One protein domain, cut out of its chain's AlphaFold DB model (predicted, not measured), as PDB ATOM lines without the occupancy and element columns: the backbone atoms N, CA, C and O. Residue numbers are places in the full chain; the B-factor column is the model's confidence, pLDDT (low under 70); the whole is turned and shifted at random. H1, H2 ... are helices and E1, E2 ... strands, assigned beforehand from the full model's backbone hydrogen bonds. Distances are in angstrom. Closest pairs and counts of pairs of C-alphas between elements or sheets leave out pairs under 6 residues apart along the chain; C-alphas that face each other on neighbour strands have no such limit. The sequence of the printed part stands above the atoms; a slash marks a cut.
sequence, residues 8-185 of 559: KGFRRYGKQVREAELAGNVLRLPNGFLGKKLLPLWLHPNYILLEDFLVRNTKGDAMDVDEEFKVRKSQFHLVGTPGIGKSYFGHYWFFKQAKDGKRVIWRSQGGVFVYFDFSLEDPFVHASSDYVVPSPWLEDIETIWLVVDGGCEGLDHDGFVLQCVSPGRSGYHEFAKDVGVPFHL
ATOM      1  N   LYS A   8     -54.022  26.464  -6.219       85.12
ATOM      2  CA  LYS A   8     -54.982  25.635  -5.467       85.12
ATOM      3  C   LYS A   8     -54.455  24.215  -5.237       85.12
ATOM      4  O   LYS A   8     -54.616  23.674  -4.143       85.12
ATOM      5  N   GLY A   9     -53.818  23.617  -6.247       86.06
ATOM      6  CA  GLY A   9     -53.201  22.295  -6.147       86.06
ATOM      7  C   GLY A   9     -52.043  22.259  -5.149       86.06
ATOM      8  O   GLY A   9     -51.993  21.356  -4.315       86.06
ATOM      9  N   PHE A  10     -51.160  23.260  -5.182       88.69
ATOM     10  CA  PHE A  10     -50.027  23.360  -4.254       88.69
ATOM     11  C   PHE A  10     -50.472  23.569  -2.807       88.69
ATOM     12  O   PHE A  10     -50.021  22.845  -1.920       88.69
ATOM     13  N   ARG A  11     -51.432  24.471  -2.575       90.06
ATOM     14  CA  ARG A  11     -52.040  24.695  -1.255       90.06
ATOM     15  C   ARG A  11     -52.638  23.417  -0.674       90.06
ATOM     16  O   ARG A  11     -52.368  23.056   0.470       90.06
ATOM     17  N   ARG A  12     -53.406  22.687  -1.488       88.75
ATOM     18  CA  ARG A  12     -53.986  21.397  -1.095       88.75
ATOM     19  C   ARG A  12     -52.911  20.360  -0.759       88.75
ATOM     20  O   ARG A  12     -53.072  19.630   0.214       88.75
ATOM     21  N   TYR A  13     -51.842  20.295  -1.550       88.69
ATOM     22  CA  TYR A  13     -50.730  19.376  -1.317       88.69
ATOM     23  C   TYR A  13     -50.012  19.668   0.007       88.69
ATOM     24  O   TYR A  13     -49.842  18.747   0.799       88.69
ATOM     25  N   GLY A  14     -49.675  20.932   0.292       90.69
ATOM     26  CA  GLY A  14     -49.022  21.323   1.548       90.69
ATOM     27  C   GLY A  14     -49.818  20.895   2.786       90.69
ATOM     28  O   GLY A  14     -49.278  20.237   3.672       90.69
ATOM     29  N   LYS A  15     -51.133  21.159   2.807       90.56
ATOM     30  CA  LYS A  15     -52.010  20.718   3.911       90.56
ATOM     31  C   LYS A  15     -52.028  19.198   4.075       90.56
ATOM     32  O   LYS A  15     -51.886  18.700   5.185       90.56
ATOM     33  N   GLN A  16     -52.117  18.463   2.966       89.88
ATOM     34  CA  GLN A  16     -52.129  16.998   2.996       89.88
ATOM     35  C   GLN A  16     -50.827  16.402   3.496       89.88
ATOM     36  O   GLN A  16     -50.869  15.434   4.238       89.88
ATOM     37  N   VAL A  17     -49.679  16.957   3.106       90.38
ATOM     38  CA  VAL A  17     -48.382  16.473   3.588       90.38
ATOM     39  C   VAL A  17     -48.247  16.701   5.091       90.38
ATOM     40  O   VAL A  17     -47.796  15.802   5.800       90.38
ATOM     41  N   ARG A  18     -48.689  17.859   5.590       88.88
ATOM     42  CA  ARG A  18     -48.694  18.147   7.027       88.88
ATOM     43  C   ARG A  18     -49.558  17.157   7.810       88.88
ATOM     44  O   ARG A  18     -49.153  16.702   8.875       88.88
ATOM     45  N   GLU A  19     -50.728  16.812   7.283       88.88
ATOM     46  CA  GLU A  19     -51.679  15.880   7.907       88.88
ATOM     47  C   GLU A  19     -51.338  14.404   7.657       88.88
ATOM     48  O   GLU A  19     -51.883  13.529   8.318       88.88
ATOM     49  N   ALA A  20     -50.438  14.105   6.718       89.31
ATOM     50  CA  ALA A  20     -50.098  12.738   6.359       89.31
ATOM     51  C   ALA A  20     -49.457  11.990   7.525       89.31
ATOM     52  O   ALA A  20     -48.719  12.563   8.321       89.31
ATOM     53  N   GLU A  21     -49.663  10.684   7.584       87.06
ATOM     54  CA  GLU A  21     -49.001   9.819   8.553       87.06
ATOM     55  C   GLU A  21     -48.295   8.676   7.836       87.06
ATOM     56  O   GLU A  21     -48.701   8.232   6.754       87.06
ATOM     57  N   LEU A  22     -47.207   8.221   8.451       88.62
ATOM     58  CA  LEU A  22     -46.475   7.047   8.016       88.62
ATOM     59  C   LEU A  22     -47.048   5.832   8.750       88.62
ATOM     60  O   LEU A  22     -46.809   5.654   9.941       88.62
ATOM     61  N   ALA A  23     -47.820   5.009   8.041       86.94
ATOM     62  CA  ALA A  23     -48.398   3.787   8.591       86.94
ATOM     63  C   ALA A  23     -47.587   2.579   8.104       86.94
ATOM     64  O   ALA A  23     -47.641   2.216   6.923       86.94
ATOM     65  N   GLY A  24     -46.807   1.976   9.004       86.00
ATOM     66  CA  GLY A  24     -45.796   0.985   8.625       86.00
ATOM     67  C   GLY A  24     -44.782   1.599   7.655       86.00
ATOM     68  O   GLY A  24     -44.262   2.679   7.910       86.00
ATOM     69  N   ASN A  25     -44.565   0.955   6.505       88.56
ATOM     70  CA  ASN A  25     -43.670   1.453   5.452       88.56
ATOM     71  C   ASN A  25     -44.414   2.200   4.334       88.56
ATOM     72  O   ASN A  25     -43.906   2.280   3.221       88.56
ATOM     73  N   VAL A  26     -45.628   2.712   4.571       91.38
ATOM     74  CA  VAL A  26     -46.423   3.383   3.529       91.38
ATOM     75  C   VAL A  26     -46.806   4.798   3.945       91.38
ATOM     76  O   VAL A  26     -47.557   5.007   4.897       91.38
ATOM     77  N   LEU A  27     -46.353   5.773   3.160       89.81
ATOM     78  CA  LEU A  27     -46.784   7.162   3.225       89.81
ATOM     79  C   LEU A  27     -47.959   7.384   2.263       89.81
ATOM     80  O   LEU A  27     -47.823   7.287   1.037       89.81
ATOM     81  N   ARG A  28     -49.136   7.696   2.813       85.62
ATOM     82  CA  ARG A  28     -50.360   7.924   2.031       85.62
ATOM     83  C   ARG A  28     -50.609   9.415   1.839       85.62
ATOM     84  O   ARG A  28     -50.864  10.127   2.799       85.62
ATOM     85  N   LEU A  29     -50.630   9.858   0.580       80.69
ATOM     86  CA  LEU A  29     -51.118  11.183   0.192       80.69
ATOM     87  C   LEU A  29     -52.359  11.024  -0.699       80.69
ATOM     88  O   LEU A  29     -52.219  10.612  -1.852       80.69
ATOM     89  N   PRO A  30     -53.577  11.332  -0.209       66.94
ATOM     90  CA  PRO A  30     -54.829  10.996  -0.897       66.94
ATOM     91  C   PRO A  30     -54.977  11.551  -2.319       66.94
ATOM     92  O   PRO A  30     -55.724  10.994  -3.119       66.94
ATOM     93  N   ASN A  31     -54.293  12.649  -2.656       68.50
ATOM     94  CA  ASN A  31     -54.349  13.247  -3.998       68.50
ATOM     95  C   ASN A  31     -53.016  13.158  -4.743       68.50
ATOM     96  O   ASN A  31     -52.811  13.862  -5.734       68.50
ATOM     97  N   GLY A  32     -52.135  12.275  -4.275       69.38
ATOM     98  CA  GLY A  32     -50.785  12.122  -4.781       69.38
ATOM     99  C   GLY A  32     -49.926  13.360  -4.527       69.38
ATOM    100  O   GLY A  32     -50.143  14.098  -3.565       69.38
ATOM    101  N   PHE A  33     -48.921  13.575  -5.372       70.56
ATOM    102  CA  PHE A  33     -47.842  14.516  -5.095       70.56
ATOM    103  C   PHE A  33     -47.836  15.655  -6.108       70.56
ATOM    104  O   PHE A  33     -47.739  15.419  -7.314       70.56
ATOM    105  N   LEU A  34     -47.979  16.893  -5.617       69.69
ATOM    106  CA  LEU A  34     -47.998  18.121  -6.426       69.69
ATOM    107  C   LEU A  34     -48.921  18.035  -7.661       69.69
ATOM    108  O   LEU A  34     -48.567  18.443  -8.764       69.69
ATOM    109  N   GLY A  35     -50.118  17.467  -7.481       59.44
ATOM    110  CA  GLY A  35     -51.129  17.336  -8.538       59.44
ATOM    111  C   GLY A  35     -50.984  16.104  -9.438       59.44
ATOM    112  O   GLY A  35     -51.871  15.850 -10.253       59.44
ATOM    113  N   LYS A  36     -49.931  15.294  -9.277       66.06
ATOM    114  CA  LYS A  36     -49.839  13.968  -9.906       66.06
ATOM    115  C   LYS A  36     -50.546  12.949  -9.016       66.06
ATOM    116  O   LYS A  36     -50.129  12.756  -7.879       66.06
ATOM    117  N   LYS A  37     -51.564  12.253  -9.536       63.81
ATOM    118  CA  LYS A  37     -52.165  11.075  -8.881       63.81
ATOM    119  C   LYS A  37     -51.138   9.936  -8.842       63.81
ATOM    120  O   LYS A  37     -51.118   9.093  -9.734       63.81
ATOM    121  N   LEU A  38     -50.247   9.944  -7.857       64.88
ATOM    122  CA  LEU A  38     -49.352   8.821  -7.591       64.88
ATOM    123  C   LEU A  38     -50.006   7.884  -6.577       64.88
ATOM    124  O   LEU A  38     -50.824   8.304  -5.756       64.88
ATOM    125  N   LEU A  39     -49.624   6.613  -6.655       68.56
ATOM    126  CA  LEU A  39     -49.917   5.630  -5.621       68.56
ATOM    127  C   LEU A  39     -49.322   6.080  -4.274       68.56
ATOM    128  O   LEU A  39     -48.392   6.895  -4.262       68.56
ATOM    129  N   PRO A  40     -49.819   5.540  -3.147       82.44
ATOM    130  CA  PRO A  40     -49.122   5.678  -1.878       82.44
ATOM    131  C   PRO A  40     -47.649   5.284  -2.020       82.44
ATOM    132  O   PRO A  40     -47.300   4.378  -2.780       82.44
ATOM    133  N   LEU A  41     -46.787   5.996  -1.308       87.44
ATOM    134  CA  LEU A  41     -45.348   5.820  -1.389       87.44
ATOM    135  C   LEU A  41     -44.933   4.747  -0.390       87.44
ATOM    136  O   LEU A  41     -45.109   4.924   0.811       87.44
ATOM    137  N   TRP A  42     -44.374   3.647  -0.886       91.31
ATOM    138  CA  TRP A  42     -43.719   2.654  -0.041       91.31
ATOM    139  C   TRP A  42     -42.265   3.065   0.223       91.31
ATOM    140  O   TRP A  42     -41.545   3.447  -0.706       91.31
ATOM    141  N   LEU A  43     -41.857   3.056   1.491       90.50
ATOM    142  CA  LEU A  43     -40.528   3.462   1.935       90.50
ATOM    143  C   LEU A  43     -39.564   2.299   1.734       90.50
ATOM    144  O   LEU A  43     -39.595   1.313   2.464       90.50
ATOM    145  N   HIS A  44     -38.696   2.450   0.739       90.19
ATOM    146  CA  HIS A  44     -37.630   1.498   0.478       90.19
ATOM    147  C   HIS A  44     -36.572   1.553   1.598       90.19
ATOM    148  O   HIS A  44     -36.231   2.659   2.023       90.19
ATOM    149  N   PRO A  45     -35.969   0.428   2.030       86.94
ATOM    150  CA  PRO A  45     -34.918   0.419   3.057       86.94
ATOM    151  C   PRO A  45     -33.752   1.387   2.786       86.94
ATOM    152  O   PRO A  45     -33.293   2.078   3.691       86.94
ATOM    153  N   ASN A  46     -33.325   1.529   1.524       88.06
ATOM    154  CA  ASN A  46     -32.318   2.532   1.133       88.06
ATOM    155  C   ASN A  46     -32.710   3.979   1.490       88.06
ATOM    156  O   ASN A  46     -31.825   4.795   1.709       88.06
ATOM    157  N   TYR A  47     -34.001   4.325   1.570       91.81
ATOM    158  CA  TYR A  47     -34.418   5.673   1.975       91.81
ATOM    159  C   TYR A  47     -34.100   5.952   3.441       91.81
ATOM    160  O   TYR A  47     -33.801   7.091   3.772       91.81
ATOM    161  N   ILE A  48     -34.113   4.924   4.290       89.06
ATOM    162  CA  ILE A  48     -33.760   5.041   5.707       89.06
ATOM    163  C   ILE A  48     -32.257   5.321   5.841       89.06
ATOM    164  O   ILE A  48     -31.853   6.199   6.593       89.06
ATOM    165  N   LEU A  49     -31.421   4.631   5.053       89.38
ATOM    166  CA  LEU A  49     -29.975   4.888   5.013       89.38
ATOM    167  C   LEU A  49     -29.663   6.314   4.543       89.38
ATOM    168  O   LEU A  49     -28.794   6.977   5.101       89.38
ATOM    169  N   LEU A  50     -30.391   6.789   3.530       91.00
ATOM    170  CA  LEU A  50     -30.260   8.151   3.024       91.00
ATOM    171  C   LEU A  50     -30.743   9.199   4.030       91.00
ATOM    172  O   LEU A  50     -30.078  10.216   4.202       91.00
ATOM    173  N   GLU A  51     -31.872   8.962   4.699       91.88
ATOM    174  CA  GLU A  51     -32.368   9.826   5.773       91.88
ATOM    175  C   GLU A  51     -31.318   9.961   6.876       91.88
ATOM    176  O   GLU A  51     -30.967  11.081   7.239       91.88
ATOM    177  N   ASP A  52     -30.784   8.841   7.365       89.94
ATOM    178  CA  ASP A  52     -29.763   8.842   8.411       89.94
ATOM    179  C   ASP A  52     -28.503   9.603   7.972       89.94
ATOM    180  O   ASP A  52     -27.991  10.443   8.713       89.94
ATOM    181  N   PHE A  53     -28.047   9.392   6.731       88.38
ATOM    182  CA  PHE A  53     -26.931  10.147   6.165       88.38
ATOM    183  C   PHE A  53     -27.203  11.661   6.150       88.38
ATOM    184  O   PHE A  53     -26.368  12.437   6.623       88.38
ATOM    185  N   LEU A  54     -28.365  12.097   5.650       89.38
ATOM    186  CA  LEU A  54     -28.722  13.518   5.589       89.38
ATOM    187  C   LEU A  54     -28.847  14.130   6.988       89.38
ATOM    188  O   LEU A  54     -28.308  15.204   7.240       89.38
ATOM    189  N   VAL A  55     -29.519  13.453   7.920       88.88
ATOM    190  CA  VAL A  55     -29.718  13.948   9.289       88.88
ATOM    191  C   VAL A  55     -28.383  14.139  10.010       88.88
ATOM    192  O   VAL A  55     -28.173  15.190  10.614       88.88
ATOM    193  N   ARG A  56     -27.458  13.174   9.919       85.06
ATOM    194  CA  ARG A  56     -26.126  13.291  10.538       85.06
ATOM    195  C   ARG A  56     -25.320  14.451   9.956       85.06
ATOM    196  O   ARG A  56     -24.714  15.216  10.698       85.06
ATOM    197  N   ASN A  57     -25.346  14.615   8.634       80.19
ATOM    198  CA  ASN A  57     -24.548  15.639   7.954       80.19
ATOM    199  C   ASN A  57     -25.151  17.052   8.024       80.19
ATOM    200  O   ASN A  57     -24.470  18.010   7.671       80.19
ATOM    201  N   THR A  58     -26.391  17.200   8.503       79.88
ATOM    202  CA  THR A  58     -27.091  18.496   8.614       79.88
ATOM    203  C   THR A  58     -27.222  18.998  10.054       79.88
ATOM    204  O   THR A  58     -27.485  20.178  10.260       79.88
ATOM    205  N   LYS A  59     -27.009  18.145  11.068       70.44
ATOM    206  CA  LYS A  59     -27.124  18.501  12.497       70.44
ATOM    207  C   LYS A  59     -25.861  19.093  13.139       70.44
ATOM    208  O   LYS A  59     -25.886  19.393  14.326       70.44
ATOM    209  N   GLY A  60     -24.781  19.298  12.387       55.03
ATOM    210  CA  GLY A  60     -23.563  19.921  12.916       55.03
ATOM    211  C   GLY A  60     -22.616  18.985  13.679       55.03
ATOM    212  O   GLY A  60     -21.550  19.439  14.069       55.03
ATOM    213  N   ASP A  61     -22.901  17.679  13.785       44.78
ATOM    214  CA  ASP A  61     -21.967  16.655  14.315       44.78
ATOM    215  C   ASP A  61     -20.775  16.368  13.370       44.78
ATOM    216  O   ASP A  61     -20.066  15.365  13.476       44.78
ATOM    217  N   ALA A  62     -20.539  17.259  12.410       44.16
ATOM    218  CA  ALA A  62     -19.329  17.268  11.626       44.16
ATOM    219  C   ALA A  62     -18.159  17.636  12.544       44.16
ATOM    220  O   ALA A  62     -18.075  18.773  13.001       44.16
ATOM    221  N   MET A  63     -17.249  16.679  12.753       39.50
ATOM    222  CA  MET A  63     -15.862  16.929  13.161       39.50
ATOM    223  C   MET A  63     -15.330  18.243  12.573       39.50
ATOM    224  O   MET A  63     -15.714  18.604  11.460       39.50
ATOM    225  N   ASP A  64     -14.413  18.903  13.285       38.88
ATOM    226  CA  ASP A  64     -13.529  19.934  12.732       38.88
ATOM    227  C   ASP A  64     -13.015  19.489  11.352       38.88
ATOM    228  O   ASP A  64     -12.134  18.635  11.243       38.88
ATOM    229  N   VAL A  65     -13.609  20.015  10.282       43.50
ATOM    230  CA  VAL A  65     -13.127  19.834   8.913       43.50
ATOM    231  C   VAL A  65     -13.086  21.211   8.275       43.50
ATOM    232  O   VAL A  65     -14.038  21.981   8.431       43.50
ATOM    233  N   ASP A  66     -11.972  21.475   7.588       42.19
ATOM    234  CA  ASP A  66     -11.654  22.666   6.799       42.19
ATOM    235  C   ASP A  66     -12.882  23.380   6.219       42.19
ATOM    236  O   ASP A  66     -13.792  22.750   5.672       42.19
ATOM    237  N   GLU A  67     -12.883  24.713   6.276       44.81
ATOM    238  CA  GLU A  67     -13.961  25.550   5.730       44.81
ATOM    239  C   GLU A  67     -14.248  25.272   4.242       44.81
ATOM    240  O   GLU A  67     -15.399  25.346   3.814       44.81
ATOM    241  N   GLU A  68     -13.249  24.825   3.475       40.91
ATOM    242  CA  GLU A  68     -13.399  24.396   2.075       40.91
ATOM    243  C   GLU A  68     -14.288  23.138   1.927       40.91
ATOM    244  O   GLU A  68     -14.970  22.946   0.918       40.91
ATOM    245  N   PHE A  69     -14.355  22.290   2.959       42.66
ATOM    246  CA  PHE A  69     -15.201  21.096   3.010       42.66
ATOM    247  C   PHE A  69     -16.620  21.374   3.532       42.66
ATOM    248  O   PHE A  69     -17.527  20.590   3.241       42.66
ATOM    249  N   LYS A  70     -16.850  22.474   4.270       43.56
ATOM    250  CA  LYS A  70     -18.200  22.894   4.701       43.56
ATOM    251  C   LYS A  70     -19.081  23.274   3.510       43.56
ATOM    252  O   LYS A  70     -20.226  22.833   3.460       43.56
ATOM    253  N   VAL A  71     -18.530  23.979   2.517       45.19
ATOM    254  CA  VAL A  71     -19.246  24.373   1.284       45.19
ATOM    255  C   VAL A  71     -19.768  23.149   0.510       45.19
ATOM    256  O   VAL A  71     -20.849  23.196  -0.071       45.19
ATOM    257  N   ARG A  72     -19.067  22.004   0.575       53.16
ATOM    258  CA  ARG A  72     -19.509  20.742  -0.053       53.16
ATOM    259  C   ARG A  72     -20.674  20.053   0.673       53.16
ATOM    260  O   ARG A  72     -21.364  19.245   0.063       53.16
ATOM    261  N   LYS A  73     -20.905  20.317   1.968       60.16
ATOM    262  CA  LYS A  73     -21.866  19.549   2.791       60.16
ATOM    263  C   LYS A  73     -23.327  19.962   2.627       60.16
ATOM    264  O   LYS A  73     -24.195  19.180   3.002       60.16
ATOM    265  N   SER A  74     -23.615  21.133   2.064       74.19
ATOM    266  CA  SER A  74     -24.998  21.617   1.941       74.19
ATOM    267  C   SER A  74     -25.697  21.158   0.660       74.19
ATOM    268  O   SER A  74     -26.896  21.367   0.507       74.19
ATOM    269  N   GLN A  75     -24.987  20.502  -0.262       81.56
ATOM    270  CA  GLN A  75     -25.529  20.080  -1.551       81.56
ATOM    271  C   GLN A  75     -25.470  18.561  -1.703       81.56
ATOM    272  O   GLN A  75     -24.413  17.939  -1.687       81.56
ATOM    273  N   PHE A  76     -26.636  17.953  -1.877       85.06
ATOM    274  CA  PHE A  76     -26.861  16.517  -1.816       85.06
ATOM    275  C   PHE A  76     -27.427  16.021  -3.143       85.06
ATOM    276  O   PHE A  76     -28.514  16.433  -3.559       85.06
ATOM    277  N   HIS A  77     -26.711  15.119  -3.815       82.56
ATOM    278  CA  HIS A  77     -27.074  14.652  -5.149       82.56
ATOM    279  C   HIS A  77     -27.472  13.173  -5.144       82.56
ATOM    280  O   HIS A  77     -26.641  12.278  -5.004       82.56
ATOM    281  N   LEU A  78     -28.766  12.908  -5.332       84.81
ATOM    282  CA  LEU A  78     -29.309  11.556  -5.365       84.81
ATOM    283  C   LEU A  78     -29.158  10.944  -6.761       84.81
ATOM    284  O   LEU A  78     -29.940  11.221  -7.677       84.81
ATOM    285  N   VAL A  79     -28.194  10.041  -6.891       80.81
ATOM    286  CA  VAL A  79     -27.872   9.310  -8.116       80.81
ATOM    287  C   VAL A  79     -28.588   7.964  -8.123       80.81
ATOM    288  O   VAL A  79     -28.740   7.277  -7.115       80.81
ATOM    289  N   GLY A  80     -29.075   7.557  -9.287       77.31
ATOM    290  CA  GLY A  80     -29.793   6.297  -9.420       77.31
ATOM    291  C   GLY A  80     -30.316   6.095 -10.825       77.31
ATOM    292  O   GLY A  80     -30.592   7.068 -11.538       77.31
ATOM    293  N   THR A  81     -30.559   4.844 -11.194       78.12
ATOM    294  CA  THR A  81     -31.229   4.504 -12.449       78.12
ATOM    295  C   THR A  81     -32.607   5.197 -12.529       78.12
ATOM    296  O   THR A  81     -33.317   5.335 -11.521       78.12
ATOM    297  N   PRO A  82     -33.031   5.750 -13.679       77.94
ATOM    298  CA  PRO A  82     -34.385   6.253 -13.871       77.94
ATOM    299  C   PRO A  82     -35.431   5.214 -13.453       77.94
ATOM    300  O   PRO A  82     -35.383   4.062 -13.854       77.94
ATOM    301  N   GLY A  83     -36.394   5.635 -12.631       80.50
ATOM    302  CA  GLY A  83     -37.435   4.736 -12.127       80.50
ATOM    303  C   GLY A  83     -37.100   3.966 -10.854       80.50
ATOM    304  O   GLY A  83     -37.992   3.294 -10.350       80.50
ATOM    305  N   ILE A  84     -35.900   4.142 -10.288       86.38
ATOM    306  CA  ILE A  84     -35.505   3.480  -9.035       86.38
ATOM    307  C   ILE A  84     -36.146   4.065  -7.767       86.38
ATOM    308  O   ILE A  84     -36.180   3.408  -6.734       86.38
ATOM    309  N   GLY A  85     -36.668   5.298  -7.838       87.69
ATOM    310  CA  GLY A  85     -37.341   5.938  -6.699       87.69
ATOM    311  C   GLY A  85     -36.855   7.336  -6.303       87.69
ATOM    312  O   GLY A  85     -37.341   7.884  -5.325       87.69
ATOM    313  N   LYS A  86     -35.964   7.979  -7.068       86.38
ATOM    314  CA  LYS A  86     -35.412   9.308  -6.720       86.38
ATOM    315  C   LYS A  86     -36.457  10.372  -6.347       86.38
ATOM    316  O   LYS A  86     -36.363  10.989  -5.292       86.38
ATOM    317  N   SER A  87     -37.479  10.555  -7.186       86.25
ATOM    318  CA  SER A  87     -38.562  11.513  -6.909       86.25
ATOM    319  C   SER A  87     -39.406  11.098  -5.695       86.25
ATOM    320  O   SER A  87     -39.909  11.954  -4.979       86.25
ATOM    321  N   TYR A  88     -39.547   9.790  -5.435       88.75
ATOM    322  CA  TYR A  88     -40.242   9.294  -4.244       88.75
ATOM    323  C   TYR A  88     -39.433   9.647  -2.992       88.75
ATOM    324  O   TYR A  88     -39.995  10.219  -2.064       88.75
ATOM    325  N   PHE A  89     -38.114   9.429  -2.990       91.38
ATOM    326  CA  PHE A  89     -37.266   9.879  -1.886       91.38
ATOM    327  C   PHE A  89     -37.376  11.391  -1.642       91.38
ATOM    328  O   PHE A  89     -37.565  11.802  -0.503       91.38
ATOM    329  N   GLY A  90     -37.355  12.218  -2.695       91.06
ATOM    330  CA  GLY A  90     -37.531  13.670  -2.553       91.06
ATOM    331  C   GLY A  90     -38.844  14.042  -1.855       91.06
ATOM    332  O   GLY A  90     -38.863  14.882  -0.959       91.06
ATOM    333  N   HIS A  91     -39.943  13.366  -2.197       89.88
ATOM    334  CA  HIS A  91     -41.223  13.566  -1.518       89.88
ATOM    335  C   HIS A  91     -41.259  13.036  -0.081       89.88
ATOM    336  O   HIS A  91     -41.914  13.633   0.772       89.88
ATOM    337  N   TYR A  92     -40.579  11.925   0.192       92.12
ATOM    338  CA  TYR A  92     -40.418  11.417   1.548       92.12
ATOM    339  C   TYR A  92     -39.620  12.404   2.415       92.12
ATOM    340  O   TYR A  92     -40.054  12.742   3.514       92.12
ATOM    341  N   TRP A  93     -38.523  12.951   1.886       93.56
ATOM    342  CA  TRP A  93     -37.737  13.978   2.562       93.56
ATOM    343  C   TRP A  93     -38.547  15.257   2.801       93.56
ATOM    344  O   TRP A  93     -38.546  15.790   3.908       93.56
ATOM    345  N   PHE A  94     -39.316  15.701   1.803       93.06
ATOM    346  CA  PHE A  94     -40.255  16.818   1.935       93.06
ATOM    347  C   PHE A  94     -41.264  16.587   3.069       93.06
ATOM    348  O   PHE A  94     -41.490  17.475   3.887       93.06
ATOM    349  N   PHE A  95     -41.830  15.380   3.162       92.88
ATOM    350  CA  PHE A  95     -42.707  14.990   4.266       92.88
ATOM    351  C   PHE A  95     -42.002  15.056   5.626       92.88
ATOM    352  O   PHE A  95     -42.578  15.581   6.576       92.88
ATOM    353  N   LYS A  96     -40.756  14.580   5.730       93.12
ATOM    354  CA  LYS A  96     -39.966  14.681   6.966       93.12
ATOM    355  C   LYS A  96     -39.765  16.137   7.390       93.12
ATOM    356  O   LYS A  96     -40.077  16.471   8.527       93.12
ATOM    357  N   GLN A  97     -39.351  17.010   6.469       94.00
ATOM    358  CA  GLN A  97     -39.176  18.437   6.774       94.00
ATOM    359  C   GLN A  97     -40.502  19.107   7.168       94.00
ATOM    360  O   GLN A  97     -40.532  19.938   8.074       94.00
ATOM    361  N   ALA A  98     -41.614  18.707   6.543       93.38
ATOM    362  CA  ALA A  98     -42.941  19.190   6.907       93.38
ATOM    363  C   ALA A  98     -43.356  18.792   8.330       93.38
ATOM    364  O   ALA A  98     -43.982  19.583   9.030       93.38
ATOM    365  N   LYS A  99     -43.001  17.578   8.772       93.06
ATOM    366  CA  LYS A  99     -43.261  17.115  10.144       93.06
ATOM    367  C   LYS A  99     -42.422  17.832  11.190       93.06
ATOM    368  O   LYS A  99     -42.904  18.026  12.300       93.06
ATOM    369  N   ASP A 100     -41.242  18.294  10.803       92.19
ATOM    370  CA  ASP A 100     -40.396  19.141  11.639       92.19
ATOM    371  C   ASP A 100     -40.834  20.622  11.623       92.19
ATOM    372  O   ASP A 100     -40.183  21.457  12.244       92.19
ATOM    373  N   GLY A 101     -41.911  20.977  10.906       93.44
ATOM    374  CA  GLY A 101     -42.411  22.354  10.813       93.44
ATOM    375  C   GLY A 101     -41.505  23.303  10.019       93.44
ATOM    376  O   GLY A 101     -41.613  24.516  10.171       93.44
ATOM    377  N   LYS A 102     -40.602  22.772   9.187       93.50
ATOM    378  CA  LYS A 102     -39.571  23.553   8.489       93.50
ATOM    379  C   LYS A 102     -40.078  24.238   7.222       93.50
ATOM    380  O   LYS A 102     -41.136  23.913   6.683       93.50
ATOM    381  N   ARG A 103     -39.270  25.161   6.701       94.94
ATOM    382  CA  ARG A 103     -39.459  25.778   5.384       94.94
ATOM    383  C   ARG A 103     -38.827  24.922   4.296       94.94
ATOM    384  O   ARG A 103     -37.726  24.397   4.461       94.94
ATOM    385  N   VAL A 104     -39.538  24.773   3.182       95.38
ATOM    386  CA  VAL A 104     -39.076  23.978   2.042       95.38
ATOM    387  C   VAL A 104     -39.448  24.658   0.731       95.38
ATOM    388  O   VAL A 104     -40.607  25.000   0.490       95.38
ATOM    389  N   ILE A 105     -38.465  24.794  -0.150       94.25
ATOM    390  CA  ILE A 105     -38.626  25.214  -1.535       94.25
ATOM    391  C   ILE A 105     -38.602  23.953  -2.396       94.25
ATOM    392  O   ILE A 105     -37.642  23.190  -2.384       94.25
ATOM    393  N   TRP A 106     -39.662  23.713  -3.161       92.12
ATOM    394  CA  TRP A 106     -39.727  22.606  -4.107       92.12
ATOM    395  C   TRP A 106     -39.620  23.120  -5.537       92.12
ATOM    396  O   TRP A 106     -40.492  23.855  -6.001       92.12
ATOM    397  N   ARG A 107     -38.615  22.662  -6.282       89.25
ATOM    398  CA  ARG A 107     -38.524  22.884  -7.726       89.25
ATOM    399  C   ARG A 107     -39.092  21.687  -8.476       89.25
ATOM    400  O   ARG A 107     -38.559  20.579  -8.434       89.25
ATOM    401  N   SER A 108     -40.204  21.916  -9.164       81.94
ATOM    402  CA  SER A 108     -40.886  20.900  -9.965       81.94
ATOM    403  C   SER A 108     -40.171  20.619 -11.288       81.94
ATOM    404  O   SER A 108     -39.422  21.445 -11.805       81.94
ATOM    405  N   GLN A 109     -40.503  19.485 -11.914       74.44
ATOM    406  CA  GLN A 109     -39.960  19.115 -13.229       74.44
ATOM    407  C   GLN A 109     -40.304  20.116 -14.339       74.44
ATOM    408  O   GLN A 109     -39.628  20.128 -15.360       74.44
ATOM    409  N   GLY A 110     -41.356  20.920 -14.153       75.31
ATOM    410  CA  GLY A 110     -41.750  21.983 -15.078       75.31
ATOM    411  C   GLY A 110     -41.016  23.307 -14.854       75.31
ATOM    412  O   GLY A 110     -41.408  24.299 -15.452       75.31
ATOM    413  N   GLY A 111     -40.015  23.348 -13.967       80.38
ATOM    414  CA  GLY A 111     -39.228  24.549 -13.671       80.38
ATOM    415  C   GLY A 111     -39.868  25.507 -12.665       80.38
ATOM    416  O   GLY A 111     -39.253  26.502 -12.315       80.38
ATOM    417  N   VAL A 112     -41.071  25.208 -12.162       87.38
ATOM    418  CA  VAL A 112     -41.754  26.044 -11.160       87.38
ATOM    419  C   VAL A 112     -41.207  25.756  -9.765       87.38
ATOM    420  O   VAL A 112     -41.194  24.591  -9.347       87.38
ATOM    421  N   PHE A 113     -40.831  26.815  -9.054       90.94
ATOM    422  CA  PHE A 113     -40.503  26.845  -7.634       90.94
ATOM    423  C   PHE A 113     -41.768  27.040  -6.808       90.94
ATOM    424  O   PHE A 113     -42.586  27.910  -7.107       90.94
ATOM    425  N   VAL A 114     -41.936  26.235  -5.767       92.62
ATOM    426  CA  VAL A 114     -43.087  26.269  -4.865       92.62
ATOM    427  C   VAL A 114     -42.577  26.373  -3.437       92.62
ATOM    428  O   VAL A 114     -41.777  25.551  -3.003       92.62
ATOM    429  N   TYR A 115     -43.051  27.380  -2.717       94.75
ATOM    430  CA  TYR A 115     -42.538  27.779  -1.413       94.75
ATOM    431  C   TYR A 115     -43.517  27.336  -0.329       94.75
ATOM    432  O   TYR A 115     -44.696  27.712  -0.364       94.75
ATOM    433  N   PHE A 116     -43.027  26.539   0.622       95.56
ATOM    434  CA  PHE A 116     -43.799  26.041   1.753       95.56
ATOM    435  C   PHE A 116     -43.189  26.458   3.091       95.56
ATOM    436  O   PHE A 116     -41.983  26.326   3.283       95.56
ATOM    437  N   ASP A 117     -44.034  26.891   4.024       95.56
ATOM    438  CA  ASP A 117     -43.689  27.118   5.429       95.56
ATOM    439  C   ASP A 117     -44.597  26.264   6.318       95.56
ATOM    440  O   ASP A 117     -45.769  26.579   6.532       95.56
ATOM    441  N   PHE A 118     -44.069  25.148   6.821       95.25
ATOM    442  CA  PHE A 118     -44.853  24.202   7.612       95.25
ATOM    443  C   PHE A 118     -45.072  24.631   9.067       95.25
ATOM    444  O   PHE A 118     -45.805  23.942   9.779       95.25
ATOM    445  N   SER A 119     -44.532  25.780   9.489       93.19
ATOM    446  CA  SER A 119     -44.907  26.413  10.758       93.19
ATOM    447  C   SER A 119     -46.293  27.073  10.695       93.19
ATOM    448  O   SER A 119     -46.904  27.342  11.730       93.19
ATOM    449  N   LEU A 120     -46.822  27.305   9.487       93.19
ATOM    450  CA  LEU A 120     -48.097  27.983   9.268       93.19
ATOM    451  C   LEU A 120     -49.295  27.020   9.227       93.19
ATOM    452  O   LEU A 120     -49.209  25.855   8.823       93.19
ATOM    453  N   GLU A 121     -50.478  27.552   9.554       89.81
ATOM    454  CA  GLU A 121     -51.744  26.824   9.395       89.81
ATOM    455  C   GLU A 121     -52.080  26.558   7.912       89.81
ATOM    456  O   GLU A 121     -52.703  25.548   7.566       89.81
ATOM    457  N   ASP A 122     -51.626  27.419   7.007       92.88
ATOM    458  CA  ASP A 122     -51.630  27.139   5.581       92.88
ATOM    459  C   ASP A 122     -50.196  27.123   5.050       92.88
ATOM    460  O   ASP A 122     -49.615  28.194   4.878       92.88
ATOM    461  N   PRO A 123     -49.622  25.934   4.780       94.19
ATOM    462  CA  PRO A 123     -48.209  25.857   4.450       94.19
ATOM    463  C   PRO A 123     -47.823  26.499   3.120       94.19
ATOM    464  O   PRO A 123     -46.650  26.758   2.903       94.19
ATOM    465  N   PHE A 124     -48.755  26.711   2.187       94.00
ATOM    466  CA  PHE A 124     -48.406  27.263   0.877       94.00
ATOM    467  C   PHE A 124     -48.228  28.780   0.934       94.00
ATOM    468  O   PHE A 124     -49.184  29.515   1.199       94.00
ATOM    469  N   VAL A 125     -47.026  29.234   0.581       92.06
ATOM    470  CA  VAL A 125     -46.658  30.652   0.573       92.06
ATOM    471  C   VAL A 125     -46.769  31.234  -0.831       92.06
ATOM    472  O   VAL A 125     -47.536  32.168  -1.062       92.06
ATOM    473  N   HIS A 126     -46.034  30.670  -1.791       90.31
ATOM    474  CA  HIS A 126     -45.922  31.233  -3.136       90.31
ATOM    475  C   HIS A 126     -45.527  30.173  -4.176       90.31
ATOM    476  O   HIS A 126     -45.076  29.081  -3.829       90.31
ATOM    477  N   ALA A 127     -45.690  30.491  -5.462       90.81
ATOM    478  CA  ALA A 127     -45.104  29.738  -6.566       90.81
ATOM    479  C   ALA A 127     -44.620  30.702  -7.657       90.81
ATOM    480  O   ALA A 127     -45.350  31.628  -8.004       90.81
ATOM    481  N   SER A 128     -43.423  30.460  -8.191       89.69
ATOM    482  CA  SER A 128     -42.768  31.308  -9.193       89.69
ATOM    483  C   SER A 128     -42.010  30.466 -10.218       89.69
ATOM    484  O   SER A 128     -41.582  29.351  -9.922       89.69
ATOM    485  N   SER A 129     -41.865  30.974 -11.443       87.50
ATOM    486  CA  SER A 129     -40.934  30.413 -12.432       87.50
ATOM    487  C   SER A 129     -39.486  30.761 -12.101       87.50
ATOM    488  O   SER A 129     -38.586  30.004 -12.451       87.50
ATOM    489  N   ASP A 130     -39.286  31.870 -11.393       87.12
ATOM    490  CA  ASP A 130     -37.980  32.368 -10.996       87.12
ATOM    491  C   ASP A 130     -37.670  31.959  -9.557       87.12
ATOM    492  O   ASP A 130     -38.552  31.897  -8.687       87.12
ATOM    493  N   TYR A 131     -36.397  31.678  -9.304       88.44
ATOM    494  CA  TYR A 131     -35.916  31.421  -7.957       88.44
ATOM    495  C   TYR A 131     -35.841  32.741  -7.183       88.44
ATOM    496  O   TYR A 131     -35.102  33.647  -7.560       88.44
ATOM    497  N   VAL A 132     -36.636  32.856  -6.117       86.62
ATOM    498  CA  VAL A 132     -36.737  34.047  -5.270       86.62
ATOM    499  C   VAL A 132     -36.971  33.602  -3.835       86.62
ATOM    500  O   VAL A 132     -38.025  33.056  -3.514       86.62
ATOM    501  N   VAL A 133     -36.017  33.872  -2.950       86.25
ATOM    502  CA  VAL A 133     -36.209  33.664  -1.512       86.25
ATOM    503  C   VAL A 133     -37.035  34.832  -0.957       86.25
ATOM    504  O   VAL A 133     -36.637  35.986  -1.134       86.25
ATOM    505  N   PRO A 134     -38.188  34.588  -0.302       87.31
ATOM    506  CA  PRO A 134     -38.940  35.644   0.368       87.31
ATOM    507  C   PRO A 134     -38.056  36.389   1.374       87.31
ATOM    508  O   PRO A 134     -37.362  35.750   2.155       87.31
ATOM    509  N   SER A 135     -38.114  37.723   1.421       86.94
ATOM    510  CA  SER A 135     -37.276  38.514   2.341       86.94
ATOM    511  C   SER A 135     -37.307  38.042   3.807       86.94
ATOM    512  O   SER A 135     -36.242  37.997   4.412       86.94
ATOM    513  N   PRO A 136     -38.458  37.616   4.379       87.81
ATOM    514  CA  PRO A 136     -38.505  37.090   5.748       87.81
ATOM    515  C   PRO A 136     -37.759  35.764   5.969       87.81
ATOM    516  O   PRO A 136     -37.662  35.316   7.104       87.81
ATOM    517  N   TRP A 137     -37.324  35.095   4.899       91.81
ATOM    518  CA  TRP A 137     -36.610  33.813   4.932       91.81
ATOM    519  C   TRP A 137     -35.094  33.978   4.762       91.81
ATOM    520  O   TRP A 137     -34.358  32.999   4.823       91.81
ATOM    521  N   LEU A 138     -34.617  35.198   4.491       87.25
ATOM    522  CA  LEU A 138     -33.187  35.456   4.300       87.25
ATOM    523  C   LEU A 138     -32.396  35.294   5.603       87.25
ATOM    524  O   LEU A 138     -31.229  34.928   5.556       87.25
ATOM    525  N   GLU A 139     -33.022  35.541   6.757       86.38
ATOM    526  CA  GLU A 139     -32.371  35.424   8.069       86.38
ATOM    527  C   GLU A 139     -32.075  33.968   8.467       86.38
ATOM    528  O   GLU A 139     -31.164  33.724   9.251       86.38
ATOM    529  N   ASP A 140     -32.824  33.000   7.933       87.19
ATOM    530  CA  ASP A 140     -32.712  31.574   8.256       87.19
ATOM    531  C   ASP A 140     -32.458  30.689   7.025       87.19
ATOM    532  O   ASP A 140     -32.640  29.469   7.100       87.19
ATOM    533  N   ILE A 141     -32.021  31.282   5.905       87.50
ATOM    534  CA  ILE A 141     -31.862  30.610   4.605       87.50
ATOM    535  C   ILE A 141     -30.988  29.353   4.677       87.50
ATOM    536  O   ILE A 141     -31.311  28.359   4.032       87.50
ATOM    537  N   GLU A 142     -29.964  29.349   5.536       86.69
ATOM    538  CA  GLU A 142     -29.055  28.216   5.770       86.69
ATOM    539  C   GLU A 142     -29.779  26.951   6.273       86.69
ATOM    540  O   GLU A 142     -29.285  25.834   6.137       86.69
ATOM    541  N   THR A 143     -30.975  27.106   6.849       87.38
ATOM    542  CA  THR A 143     -31.780  25.999   7.389       87.38
ATOM    543  C   THR A 143     -32.866  25.510   6.430       87.38
ATOM    544  O   THR A 143     -33.497  24.473   6.672       87.38
ATOM    545  N   ILE A 144     -33.097  26.245   5.341       91.75
ATOM    546  CA  ILE A 144     -34.170  25.986   4.385       91.75
ATOM    547  C   ILE A 144     -33.722  24.905   3.410       91.75
ATOM    548  O   ILE A 144     -32.594  24.900   2.929       91.75
ATOM    549  N   TRP A 145     -34.627  23.974   3.110       93.31
ATOM    550  CA  TRP A 145     -34.373  22.941   2.111       93.31
ATOM    551  C   TRP A 145     -34.860  23.370   0.735       93.31
ATOM    552  O   TRP A 145     -36.044  23.654   0.560       93.31
ATOM    553  N   LEU A 146     -33.992  23.293  -0.266       92.31
ATOM    554  CA  LEU A 146     -34.350  23.305  -1.676       92.31
ATOM    555  C   LEU A 146     -34.360  21.869  -2.220       92.31
ATOM    556  O   LEU A 146     -33.319  21.252  -2.427       92.31
ATOM    557  N   VAL A 147     -35.546  21.327  -2.493       92.06
ATOM    558  CA  VAL A 147     -35.705  20.007  -3.121       92.06
ATOM    559  C   VAL A 147     -35.943  20.172  -4.617       92.06
ATOM    560  O   VAL A 147     -36.927  20.777  -5.043       92.06
ATOM    561  N   VAL A 148     -35.057  19.601  -5.427       87.62
ATOM    562  CA  VAL A 148     -35.063  19.736  -6.885       87.62
ATOM    563  C   VAL A 148     -35.442  18.410  -7.541       87.62
ATOM    564  O   VAL A 148     -34.615  17.508  -7.675       87.62
ATOM    565  N   ASP A 149     -36.689  18.291  -8.002       82.19
ATOM    566  CA  ASP A 149     -37.159  17.156  -8.810       82.19
ATOM    567  C   ASP A 149     -37.167  17.555 -10.290       82.19
ATOM    568  O   ASP A 149     -38.163  18.060 -10.803       82.19
ATOM    569  N   GLY A 150     -36.051  17.340 -10.994       70.06
ATOM    570  CA  GLY A 150     -35.898  17.661 -12.422       70.06
ATOM    571  C   GLY A 150     -34.650  18.488 -12.749       70.06
ATOM    572  O   GLY A 150     -33.999  19.011 -11.855       70.06
ATOM    573  N   GLY A 151     -34.286  18.567 -14.035       65.06
ATOM    574  CA  GLY A 151     -33.036  19.207 -14.472       65.06
ATOM    575  C   GLY A 151     -32.983  20.679 -14.076       65.06
ATOM    576  O   GLY A 151     -33.970  21.388 -14.276       65.06
ATOM    577  N   CYS A 152     -31.874  21.111 -13.478       63.78
ATOM    578  CA  CYS A 152     -31.655  22.449 -12.938       63.78
ATOM    579  C   CYS A 152     -30.241  22.904 -13.246       63.78
ATOM    580  O   CYS A 152     -29.307  22.204 -12.869       63.78
ATOM    581  N   GLU A 153     -30.109  24.055 -13.891       60.19
ATOM    582  CA  GLU A 153     -28.832  24.759 -14.034       60.19
ATOM    583  C   GLU A 153     -28.549  25.513 -12.727       60.19
ATOM    584  O   GLU A 153     -29.495  25.817 -11.993       60.19
ATOM    585  N   GLY A 154     -27.264  25.703 -12.407       60.19
ATOM    586  CA  GLY A 154     -26.761  26.117 -11.090       60.19
ATOM    587  C   GLY A 154     -27.641  27.146 -10.374       60.19
ATOM    588  O   GLY A 154     -27.860  28.245 -10.876       60.19
ATOM    589  N   LEU A 155     -28.160  26.767  -9.202       68.56
ATOM    590  CA  LEU A 155     -28.897  27.664  -8.317       68.56
ATOM    591  C   LEU A 155     -28.020  28.019  -7.130       68.56
ATOM    592  O   LEU A 155     -27.505  27.127  -6.457       68.56
ATOM    593  N   ASP A 156     -27.916  29.315  -6.874       74.06
ATOM    594  CA  ASP A 156     -27.257  29.850  -5.694       74.06
ATOM    595  C   ASP A 156     -28.251  29.809  -4.522       74.06
ATOM    596  O   ASP A 156     -29.180  30.618  -4.427       74.06
ATOM    597  N   HIS A 157     -28.151  28.759  -3.709       84.94
ATOM    598  CA  HIS A 157     -28.978  28.549  -2.523       84.94
ATOM    599  C   HIS A 157     -28.064  28.289  -1.330       84.94
ATOM    600  O   HIS A 157     -27.387  27.264  -1.293       84.94
ATOM    601  N   ASP A 158     -28.098  29.200  -0.357       83.06
ATOM    602  CA  ASP A 158     -27.246  29.149   0.838       83.06
ATOM    603  C   ASP A 158     -27.637  28.025   1.817       83.06
ATOM    604  O   ASP A 158     -26.851  27.630   2.675       83.06
ATOM    605  N   GLY A 159     -28.861  27.502   1.694       86.69
ATOM    606  CA  GLY A 159     -29.375  26.391   2.492       86.69
ATOM    607  C   GLY A 159     -29.032  25.007   1.945       86.69
ATOM    608  O   GLY A 159     -28.130  24.808   1.128       86.69
ATOM    609  N   PHE A 160     -29.794  24.008   2.390       88.75
ATOM    610  CA  PHE A 160     -29.579  22.621   1.989       88.75
ATOM    611  C   PHE A 160     -30.271  22.299   0.663       88.75
ATOM    612  O   PHE A 160     -31.489  22.408   0.538       88.75
ATOM    613  N   VAL A 161     -29.529  21.793  -0.320       88.44
ATOM    614  CA  VAL A 161     -30.070  21.384  -1.623       88.44
ATOM    615  C   VAL A 161     -30.141  19.864  -1.712       88.44
ATOM    616  O   VAL A 161     -29.112  19.201  -1.657       88.44
ATOM    617  N   LEU A 162     -31.332  19.297  -1.924       89.81
ATOM    618  CA  LEU A 162     -31.519  17.887  -2.292       89.81
ATOM    619  C   LEU A 162     -31.908  17.776  -3.765       89.81
ATOM    620  O   LEU A 162     -33.038  18.087  -4.151       89.81
ATOM    621  N   GLN A 163     -31.002  17.265  -4.589       85.81
ATOM    622  CA  GLN A 163     -31.225  17.103  -6.017       85.81
ATOM    623  C   GLN A 163     -31.604  15.660  -6.373       85.81
ATOM    624  O   GLN A 163     -30.798  14.737  -6.288       85.81
ATOM    625  N   CYS A 164     -32.833  15.476  -6.856       83.69
ATOM    626  CA  CYS A 164     -33.390  14.204  -7.315       83.69
ATOM    627  C   CYS A 164     -33.412  14.143  -8.853       83.69
ATOM    628  O   CYS A 164     -34.473  14.033  -9.473       83.69
ATOM    629  N   VAL A 165     -32.248  14.231  -9.503       69.44
ATOM    630  CA  VAL A 165     -32.158  14.323 -10.972       69.44
ATOM    631  C   VAL A 165     -31.739  12.998 -11.592       69.44
ATOM    632  O   VAL A 165     -30.935  12.248 -11.054       69.44
ATOM    633  N   SER A 166     -32.360  12.658 -12.725       61.22
ATOM    634  CA  SER A 166     -31.920  11.509 -13.512       61.22
ATOM    635  C   SER A 166     -30.812  11.918 -14.482       61.22
ATOM    636  O   SER A 166     -30.927  12.996 -15.069       61.22
ATOM    637  N   PRO A 167     -29.836  11.025 -14.700       49.06
ATOM    638  CA  PRO A 167     -28.935  11.039 -15.841       49.06
ATOM    639  C   PRO A 167     -29.546  11.597 -17.143       49.06
ATOM    640  O   PRO A 167     -30.617  11.135 -17.544       49.06
ATOM    641  N   GLY A 168     -28.906  12.580 -17.787       48.31
ATOM    642  CA  GLY A 168     -29.309  13.099 -19.108       48.31
ATOM    643  C   GLY A 168     -30.305  14.271 -19.137       48.31
ATOM    644  O   GLY A 168     -30.820  14.607 -20.204       48.31
ATOM    645  N   ARG A 169     -30.604  14.916 -17.999       52.44
ATOM    646  CA  ARG A 169     -31.338  16.201 -17.977       52.44
ATOM    647  C   ARG A 169     -30.366  17.385 -17.934       52.44
ATOM    648  O   ARG A 169     -29.303  17.275 -17.325       52.44
ATOM    649  N   SER A 170     -30.741  18.510 -18.553       45.59
ATOM    650  CA  SER A 170     -29.955  19.754 -18.506       45.59
ATOM    651  C   SER A 170     -29.614  20.143 -17.060       45.59
ATOM    652  O   SER A 170     -30.421  19.935 -16.145       45.59
ATOM    653  N   GLY A 171     -28.385  20.623 -16.851       49.66
ATOM    654  CA  GLY A 171     -27.852  21.006 -15.541       49.66
ATOM    655  C   GLY A 171     -27.329  19.864 -14.650       49.66
ATOM    656  O   GLY A 171     -26.709  20.131 -13.626       49.66
ATOM    657  N   TYR A 172     -27.483  18.584 -15.038       52.50
ATOM    658  CA  TYR A 172     -26.901  17.451 -14.287       52.50
ATOM    659  C   TYR A 172     -25.372  17.572 -14.145       52.50
ATOM    660  O   TYR A 172     -24.828  17.399 -13.058       52.50
ATOM    661  N   HIS A 173     -24.673  17.901 -15.237       47.47
ATOM    662  CA  HIS A 173     -23.210  17.999 -15.245       47.47
ATOM    663  C   HIS A 173     -22.661  19.296 -14.643       47.47
ATOM    664  O   HIS A 173     -21.507  19.294 -14.240       47.47
ATOM    665  N   GLU A 174     -23.448  20.372 -14.588       49.25
ATOM    666  CA  GLU A 174     -23.027  21.652 -13.993       49.25
ATOM    667  C   GLU A 174     -23.045  21.589 -12.463       49.25
ATOM    668  O   GLU A 174     -22.221  22.207 -11.808       49.25
ATOM    669  N   PHE A 175     -23.932  20.776 -11.886       49.88
ATOM    670  CA  PHE A 175     -24.042  20.622 -10.435       49.88
ATOM    671  C   PHE A 175     -23.165  19.485  -9.885       49.88
ATOM    672  O   PHE A 175     -22.529  19.616  -8.840       49.88
ATOM    673  N   ALA A 176     -23.088  18.359 -10.609       48.78
ATOM    674  CA  ALA A 176     -22.324  17.184 -10.183       48.78
ATOM    675  C   ALA A 176     -20.796  17.356 -10.281       48.78
ATOM    676  O   ALA A 176     -20.068  16.541  -9.720       48.78
ATOM    677  N   LYS A 177     -20.302  18.361 -11.019       47.59
ATOM    678  CA  LYS A 177     -18.860  18.567 -11.222       47.59
ATOM    679  C   LYS A 177     -18.201  19.469 -10.179       47.59
ATOM    680  O   LYS A 177     -17.018  19.257  -9.936       47.59
ATOM    681  N   ASP A 178     -18.940  20.374  -9.528       50.72
ATOM    682  CA  ASP A 178     -18.288  21.470  -8.796       50.72
ATOM    683  C   ASP A 178     -18.627  21.589  -7.291       50.72
ATOM    684  O   ASP A 178     -17.831  22.198  -6.577       50.72
ATOM    685  N   VAL A 179     -19.715  21.001  -6.740       56.75
ATOM    686  CA  VAL A 179     -20.041  21.246  -5.302       56.75
ATOM    687  C   VAL A 179     -20.814  20.161  -4.515       56.75
ATOM    688  O   VAL A 179     -20.660  20.103  -3.296       56.75
ATOM    689  N   GLY A 180     -21.619  19.291  -5.143       69.56
ATOM    690  CA  GLY A 180     -22.521  18.372  -4.415       69.56
ATOM    691  C   GLY A 180     -21.948  16.995  -4.040       69.56
ATOM    692  O   GLY A 180     -21.175  16.405  -4.791       69.56
ATOM    693  N   VAL A 181     -22.389  16.427  -2.908       78.44
ATOM    694  CA  VAL A 181     -22.066  15.056  -2.465       78.44
ATOM    695  C   VAL A 181     -23.000  14.040  -3.143       78.44
ATOM    696  O   VAL A 181     -24.203  14.044  -2.851       78.44
ATOM    697  N   PRO A 182     -22.495  13.147  -4.020       79.38
ATOM    698  CA  PRO A 182     -23.314  12.124  -4.656       79.38
ATOM    699  C   PRO A 182     -23.573  10.942  -3.717       79.38
ATOM    700  O   PRO A 182     -22.653  10.379  -3.126       79.38
ATOM    701  N   PHE A 183     -24.824  10.499  -3.649       85.06
ATOM    702  CA  PHE A 183     -25.204   9.248  -3.003       85.06
ATOM    703  C   PHE A 183     -26.191   8.458  -3.849       85.06
ATOM    704  O   PHE A 183     -26.984   9.010  -4.610       85.06
ATOM    705  N   HIS A 184     -26.136   7.140  -3.717       85.06
ATOM    706  CA  HIS A 184     -26.658   6.220  -4.713       85.06
ATOM    707  C   HIS A 184     -27.878   5.457  -4.193       85.06
ATOM    708  O   HIS A 184     -27.934   5.043  -3.036       85.06
ATOM    709  N   LEU A 185     -28.849   5.213  -5.075       87.38
ATOM    710  CA  LEU A 185     -29.901   4.220  -4.856       87.38
ATOM    711  C   LEU A 185     -29.511   2.894  -5.494       87.38
ATOM    712  O   LEU A 185     -29.337   2.812  -6.710       87.38
TER     713      LEU A 185
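AT A GLANCE: This is residues 8 to 185 of the 559 residues of an uncharacterized protein of Selaginella moellendorffii (UniProt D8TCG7). A twisted sheet of seven strands has three helices over one face: H4 over its middle, H1 towards the E4 edge and H2 towards the E7 edge. Residues 63 to 68, which include the first residues of H3, stick out, and H5 only grazes the sheet. The 178 printed residues run H1 H2 H3 E1 H4 E2 E3 E4 E5 E6 H5 E7; the mixed sheet's order is E4 E3 E2 E5 E6 E1 E7. The class is mixed, helices and strands, with under half of the residues in named elements. The whole is compact, with a radius of gyration of the C-alphas of 15.5 A and spans of 44 by 37 by 33 A.

HOW THE PARTS SIT: Start at H1, residues 8 to 19, which lies over E4, residues 124 to 128, and E3, residues 113 to 117, at a height of 9.7 A over the sheet. The closest C-alphas of H1 and E4 are those of Arg 11 and Phe 124, 4.9 A apart. H2, residues 45 to 58, is on the same face. H3, residues 67 to 73, is only just not on the sheet, with 4 pairs of C-alphas within 10 A. H4, residues 86 to 99, has a height of 7.4 A over the sheet on that same face, two layers with H1 and H2. With residues 95 to 99 alone it touches H1 at a steep tilt of 67 degrees; the C-alphas of Arg 18 and Ala 98 come closest, 5.8 A. E2, residues 103 to 107, E3 and E4 form a meander, each strand the antiparallel neighbour of the one before; look for N 106 and O 114, 2.8 A, and N 115 and O 126, 2.9 A. E5, residues 145 to 148, is parallel to E2, with N 105 and O 145 at 2.8 A. Every O i to N i+4 pair is within hydrogen-bond range in H1, H2, H4 and H5, residues 172 to 176; H3 has 0 of 3, but 3 of 4 O i to N i+3 pairs.

IN THESE COORDINATES: Find C-alpha 8 at (-54.982, 25.635, -5.467), where H1 begins its 16.9 A. H2 spans 20.5 A and H4 20.2 A. E1 is residues 75 to 79, E6 160 to 163 and E7 181 to 184, ending at C-alpha 184, (-26.658, 6.220, -4.713).

THE WHOLE: The C-alphas of Lys 8 and Asp 64 are the two farthest apart, 45.6 A. The printed part has no cut. The links H1 to H2, E4 to E5 and E5 to E6 are long. Mean pLDDT of the printed part is 79.5; residues 60 to 73 and 165 to 180 are among those under 70.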